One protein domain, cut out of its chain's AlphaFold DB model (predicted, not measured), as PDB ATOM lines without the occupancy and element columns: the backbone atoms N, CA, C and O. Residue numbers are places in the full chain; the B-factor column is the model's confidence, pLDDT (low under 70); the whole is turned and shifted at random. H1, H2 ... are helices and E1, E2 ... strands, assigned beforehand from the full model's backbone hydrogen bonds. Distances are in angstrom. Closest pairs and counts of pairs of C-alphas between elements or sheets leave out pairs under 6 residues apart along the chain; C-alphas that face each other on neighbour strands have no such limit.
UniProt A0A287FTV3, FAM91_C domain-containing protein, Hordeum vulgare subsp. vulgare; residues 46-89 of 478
ATOM      1  N   GLU A  46      22.891 -51.169  20.142       86.19
ATOM      2  CA  GLU A  46      21.889 -50.180  20.553       86.19
ATOM      3  C   GLU A  46      22.484 -49.082  21.446       86.19
ATOM      4  O   GLU A  46      22.102 -47.919  21.331       86.19
ATOM      5  N   SER A  47      23.466 -49.425  22.285       87.56
ATOM      6  CA  SER A  47      24.194 -48.443  23.093       87.56
ATOM      7  C   SER A  47      25.043 -47.531  22.209       87.56
ATOM      8  O   SER A  47      25.050 -46.317  22.409       87.56
ATOM      9  N   LEU A  48      25.711 -48.093  21.196       85.50
ATOM     10  CA  LEU A  48      26.500 -47.320  20.233       85.50
ATOM     11  C   LEU A  48      25.612 -46.426  19.356       85.50
ATOM     12  O   LEU A  48      25.962 -45.279  19.100       85.50
ATOM     13  N   ALA A  49      24.436 -46.918  18.958       83.38
ATOM     14  CA  ALA A  49      23.477 -46.192  18.126       83.38
ATOM     15  C   ALA A  49      22.875 -44.955  18.811       83.38
ATOM     16  O   ALA A  49      22.377 -44.065  18.127       83.38
ATOM     17  N   SER A  50      22.916 -44.887  20.147       85.31
ATOM     18  CA  SER A  50      22.464 -43.712  20.903       85.31
ATOM     19  C   SER A  50      23.440 -42.527  20.843       85.31
ATOM     20  O   SER A  50      23.069 -41.406  21.190       85.31
ATOM     21  N   LEU A  51      24.687 -42.762  20.418       86.25
ATOM     22  CA  LEU A  51      25.734 -41.749  20.351       86.25
ATOM     23  C   LEU A  51      25.739 -41.044  18.990       86.25
ATOM     24  O   LEU A  51      25.436 -41.635  17.955       86.25
ATOM     25  N   ALA A  52      26.157 -39.777  18.983       86.19
ATOM     26  CA  ALA A  52      26.440 -39.070  17.737       86.19
ATOM     27  C   ALA A  52      27.623 -39.736  16.996       86.19
ATOM     28  O   ALA A  52      28.588 -40.130  17.665       86.19
ATOM     29  N   PRO A  53      27.619 -39.804  15.647       83.06
ATOM     30  CA  PRO A  53      28.653 -40.500  14.870       83.06
ATOM     31  C   PRO A  53      30.092 -40.086  15.217       83.06
ATOM     32  O   PRO A  53      30.934 -40.940  15.476       83.06
ATOM     33  N   SER A  54      30.351 -38.782  15.361       85.38
ATOM     34  CA  SER A  54      31.675 -38.254  15.730       85.38
ATOM     35  C   SER A  54      32.125 -38.642  17.145       85.38
ATOM     36  O   SER A  54      33.316 -38.766  17.429       85.38
ATOM     37  N   THR A  55      31.177 -38.839  18.066       88.38
ATOM     38  CA  THR A  55      31.481 -39.296  19.429       88.38
ATOM     39  C   THR A  55      31.801 -40.780  19.443       88.38
ATOM     40  O   THR A  55      32.721 -41.187  20.151       88.38
ATOM     41  N   LEU A  56      31.063 -41.567  18.659       86.81
ATOM     42  CA  LEU A  56      31.297 -42.995  18.504       86.81
ATOM     43  C   LEU A  56      32.679 -43.266  17.901       86.81
ATOM     44  O   LEU A  56      33.434 -44.050  18.464       86.81
ATOM     45  N   GLU A  57      33.027 -42.587  16.810       85.00
ATOM     46  CA  GLU A  57      34.324 -42.742  16.144       85.00
ATOM     47  C   GLU A  57      35.486 -42.420  17.090       85.00
ATOM     48  O   GLU A  57      36.397 -43.227  17.262       85.00
ATOM     49  N   ARG A  58      35.400 -41.294  17.811       87.69
ATOM     50  CA  ARG A  58      36.406 -40.911  18.810       87.69
ATOM     51  C   ARG A  58      36.509 -41.908  19.967       87.69
ATOM     52  O   ARG A  58      37.596 -42.087  20.505       87.69
ATOM     53  N   LEU A  59      35.395 -42.510  20.390       90.06
ATOM     54  CA  LEU A  59      35.390 -43.538  21.435       90.06
ATOM     55  C   LEU A  59      36.086 -44.803  20.934       90.06
ATOM     56  O   LEU A  59      36.989 -45.298  21.604       90.06
ATOM     57  N   LEU A  60      35.690 -45.292  19.757       88.81
ATOM     58  CA  LEU A  60      36.238 -46.510  19.171       88.81
ATOM     59  C   LEU A  60      37.744 -46.385  18.932       88.81
ATOM     60  O   LEU A  60      38.487 -47.253  19.366       88.81
ATOM     61  N   LEU A  61      38.189 -45.273  18.344       88.38
ATOM     62  CA  LEU A  61      39.602 -45.021  18.062       88.38
ATOM     63  C   LEU A  61      40.455 -44.854  19.332       88.38
ATOM     64  O   LEU A  61      41.649 -45.137  19.322       88.38
ATOM     65  N   ARG A  62      39.867 -44.355  20.427       89.06
ATOM     66  CA  ARG A  62      40.593 -44.130  21.685       89.06
ATOM     67  C   ARG A  62      40.753 -45.409  22.503       89.06
ATOM     68  O   ARG A  62      41.791 -45.586  23.132       89.06
ATOM     69  N   ASP A  63      39.708 -46.232  22.552       89.19
ATOM     70  CA  ASP A  63      39.598 -47.318  23.533       89.19
ATOM     71  C   ASP A  63      39.849 -48.714  22.932       89.19
ATOM     72  O   ASP A  63      40.034 -49.665  23.694       89.19
ATOM     73  N   TYR A  64      39.862 -48.856  21.599       91.00
ATOM     74  CA  TYR A  64      39.968 -50.149  20.918       91.00
ATOM     75  C   TYR A  64      40.950 -50.113  19.749       91.00
ATOM     76  O   TYR A  64      40.908 -49.207  18.926       91.00
ATOM     77  N   ASP A  65      41.778 -51.153  19.634       87.75
ATOM     78  CA  ASP A  65      42.638 -51.369  18.461       87.75
ATOM     79  C   ASP A  65      41.919 -52.176  17.366       87.75
ATOM     80  O   ASP A  65      42.101 -51.937  16.172       87.75
ATOM     81  N   ILE A  66      41.097 -53.147  17.783       89.62
ATOM     82  CA  ILE A  66      40.402 -54.101  16.914       89.62
ATOM     83  C   ILE A  66      38.946 -54.215  17.359       89.62
ATOM     84  O   ILE A  66      38.655 -54.382  18.545       89.62
ATOM     85  N   VAL A  67      38.031 -54.178  16.394       91.69
ATOM     86  CA  VAL A  67      36.596 -54.379  16.595       91.69
ATOM     87  C   VAL A  67      36.147 -55.564  15.754       91.69
ATOM     88  O   VAL A  67      36.311 -55.565  14.539       91.69
ATOM     89  N   VAL A  68      35.541 -56.566  16.390       91.94
ATOM     90  CA  VAL A  68      34.968 -57.727  15.698       91.94
ATOM     91  C   VAL A  68      33.450 -57.657  15.767       91.94
ATOM     92  O   VAL A  68      32.861 -57.453  16.827       91.94
ATOM     93  N   SER A  69      32.818 -57.823  14.614       91.12
ATOM     94  CA  SER A  69      31.368 -57.827  14.474       91.12
ATOM     95  C   SER A  69      30.763 -59.131  14.956       91.12
ATOM     96  O   SER A  69      31.259 -60.204  14.623       91.12
ATOM     97  N   MET A  70      29.651 -59.038  15.680       89.31
ATOM     98  CA  MET A  70      28.811 -60.190  15.986       89.31
ATOM     99  C   MET A  70      27.552 -60.141  15.124       89.31
ATOM    100  O   MET A  70      26.839 -59.138  15.126       89.31
ATOM    101  N   ILE A  71      27.290 -61.219  14.392       84.69
ATOM    102  CA  ILE A  71      26.172 -61.345  13.453       84.69
ATOM    103  C   ILE A  71      25.118 -62.324  14.001       84.69
ATOM    104  O   ILE A  71      25.480 -63.319  14.626       84.69
ATOM    105  N   PRO A  72      23.810 -62.090  13.793       81.12
ATOM    106  CA  PRO A  72      23.216 -61.080  12.927       81.12
ATOM    107  C   PRO A  72      23.163 -59.665  13.503       81.12
ATOM    108  O   PRO A  72      23.001 -59.462  14.703       81.12
ATOM    109  N   PHE A  73      23.251 -58.679  12.611       76.94
ATOM    110  CA  PHE A  73      23.136 -57.270  12.971       76.94
ATOM    111  C   PHE A  73      21.682 -56.786  12.983       76.94
ATOM    112  O   PHE A  73      20.923 -57.093  12.064       76.94
ATOM    113  N   PRO A  74      21.297 -55.954  13.965       75.81
ATOM    114  CA  PRO A  74      20.040 -55.225  13.911       75.81
ATOM    115  C   PRO A  74      20.106 -54.069  12.900       75.81
ATOM    116  O   PRO A  74      21.177 -53.548  12.601       75.81
ATOM    117  N   TYR A  75      18.947 -53.564  12.467       70.50
ATOM    118  CA  TYR A  75      18.860 -52.371  11.604       70.50
ATOM    119  C   TYR A  75      19.505 -51.120  12.235       70.50
ATOM    120  O   TYR A  75      19.947 -50.203  11.547       70.50
ATOM    121  N   SER A  76      19.574 -51.070  13.567       72.69
ATOM    122  CA  SER A  76      20.219 -49.991  14.317       72.69
ATOM    123  C   SER A  76      21.743 -50.111  14.390       72.69
ATOM    124  O   SER A  76      22.370 -49.246  14.998       72.69
ATOM    125  N   ALA A  77      22.339 -51.167  13.828       78.75
ATOM    126  CA  ALA A  77      23.780 -51.366  13.844       78.75
ATOM    127  C   ALA A  77      24.518 -50.152  13.269       78.75
ATOM    128  O   ALA A  77      24.054 -49.492  12.336       78.75
ATOM    129  N   VAL A  78      25.670 -49.853  13.866       81.50
ATOM    130  CA  VAL A  78      26.583 -48.825  13.380       81.50
ATOM    131  C   VAL A  78      27.894 -49.506  13.047       81.50
ATOM    132  O   VAL A  78      28.483 -50.154  13.912       81.50
ATOM    133  N   LEU A  79      28.312 -49.384  11.793       83.50
ATOM    134  CA  LEU A  79      29.616 -49.855  11.351       83.50
ATOM    135  C   LEU A  79      30.684 -48.811  11.720       83.50
ATOM    136  O   LEU A  79      30.404 -47.611  11.612       83.50
ATOM    137  N   PRO A  80      31.872 -49.231  12.190       82.81
ATOM    138  CA  PRO A  80      33.007 -48.333  12.356       82.81
ATOM    139  C   PRO A  80      33.357 -47.619  11.045       82.81
ATOM    140  O   PRO A  80      33.211 -48.181   9.962       82.81
ATOM    141  N   SER A  81      33.823 -46.376  11.167       72.94
ATOM    142  CA  SER A  81      34.388 -45.605  10.054       72.94
ATOM    143  C   SER A  81      35.653 -46.285   9.520       72.94
ATOM    144  O   SER A  81      36.378 -46.924  10.286       72.94
ATOM    145  N   THR A  82      35.954 -46.109   8.233       71.25
ATOM    146  CA  THR A  82      37.193 -46.603   7.600       71.25
ATOM    147  C   THR A  82      38.452 -45.980   8.206       71.25
ATOM    148  O   THR A  82      39.507 -46.608   8.188       71.25
ATOM    149  N   ALA A  83      38.337 -44.784   8.793       72.38
ATOM    150  CA  ALA A  83      39.398 -44.117   9.551       72.38
ATOM    151  C   ALA A  83      39.500 -44.584  11.023       72.38
ATOM    152  O   ALA A  83      40.341 -44.091  11.778       72.38
ATOM    153  N   GLY A  84      38.614 -45.490  11.446       76.94
ATOM    154  CA  GLY A  84      38.524 -46.025  12.800       76.94
ATOM    155  C   GLY A  84      39.490 -47.188  13.083       76.94
ATOM    156  O   GLY A  84      40.433 -47.425  12.327       76.94
ATOM    157  N   PRO A  85      39.283 -47.923  14.193       86.12
ATOM    158  CA  PRO A  85      40.067 -49.121  14.492       86.12
ATOM    159  C   PRO A  85      39.859 -50.217  13.443       86.12
ATOM    160  O   PRO A  85      38.867 -50.203  12.711       86.12
ATOM    161  N   VAL A  86      40.752 -51.213  13.416       88.81
ATOM    162  CA  VAL A  86      40.626 -52.328  12.468       88.81
ATOM    163  C   VAL A  86      39.321 -53.069  12.734       88.81
ATOM    164  O   VAL A  86      39.077 -53.550  13.844       88.81
ATOM    165  N   HIS A  87      38.471 -53.152  11.715       91.12
ATOM    166  CA  HIS A  87      37.127 -53.696  11.834       91.12
ATOM    167  C   HIS A  87      36.991 -55.012  11.073       91.12
ATOM    168  O   HIS A  87      36.928 -55.036   9.850       91.12
ATOM    169  N   PHE A  88      36.861 -56.107  11.817       91.69
ATOM    170  CA  PHE A  88      36.500 -57.406  11.265       91.69
ATOM    171  C   PHE A  88      34.982 -57.539  11.231       91.69
ATOM    172  O   PHE A  88      34.329 -57.897  12.219       91.69
ATOM    173  N   GLY A  89      34.398 -57.196  10.091       89.94
ATOM    174  CA  GLY A  89      32.959 -57.157   9.919       89.94
ATOM    175  C   GLY A  89      32.531 -56.764   8.517       89.94
ATOM    176  O   GLY A  89      33.355 -56.730   7.606       89.94
TER     177      GLY A  89
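AT A GLANCE: This is residues 46 to 89 of the 478 residues of the protein "FAM91_C domain-containing protein" of Hordeum vulgare subsp. vulgare (UniProt A0A287FTV3). A small parallel pair of short strands, E1 and E2, makes one side of the domain, and the helix H2, with the very short H1 before it, makes the other. Between E1 and E2 a long link without a named element, residues 69 to 85, swings out from the strands, turns round near residues 72 to 75, and comes back through the space between the strand side and the helix side. The printed part has 44 residues, with two named helices and two named strands in the order H1, H2, E1, E2; the class is mixed, helices and strands, with under half of the residues in named elements. The whole is compact, with a radius of gyration of the C-alphas of 10.0 A, and its rounded outline spans 25 by 22 by 15 A.

IN THESE COORDINATES: E1 is residues 66 to 68, Ile 66 to Val 68, and begins at C-alpha 66 at (40.402, -54.101, 16.914). E2 is residues 86 to 88, Val 86 to Phe 88, and ends at C-alpha 88 at (36.500, -57.406, 11.265). From first to last C-alpha E1 is 6.6 A long and E2 6.7 A. H2, the longest helix, is residues 53 to 63 and is 15.5 A long from first to last C-alpha. H1 is residues 46 to 49, 4.9 A long, and begins at C-alpha 46 at (21.889, -50.180, 20.553).

HOW THE PARTS SIT: E1 and E2 are parallel neighbours, with 17 degrees between their directions. The C-alphas of Val 67 and His 87, which face each other, are 4.8 A apart. Across the pair, N 67 and O 86 are within hydrogen-bond range at 2.8 A, and N 88 and O 67 also at 2.8 A. A tight link of 2 residues joins H2 to E1, while H2 and E2 are apart. H1 and H2 are close but not clearly touching: their closest C-alphas, those of Leu 48 and Leu 56, are 6.7 A apart, and a tight link of 3 residues joins the two helices. H1 is apart from both E1 and E2. In H2 every O i to N i+4 pair is within hydrogen-bond range; H1, with 4 residues, is too short for such a pair, and its one O i to N i+3 pair is within range.

THE WHOLE: The two C-alphas farthest apart, those of Arg 62 and Pro 72, are 25.8 A apart, and the first and last printed C-alphas, of Glu 46 and Gly 89, are 16.9 A apart. The printed part has no cut. The link from E1 to E2, 17 residues, is long. The mean pLDDT of the printed part is 84.6, and no printed residue is under 70.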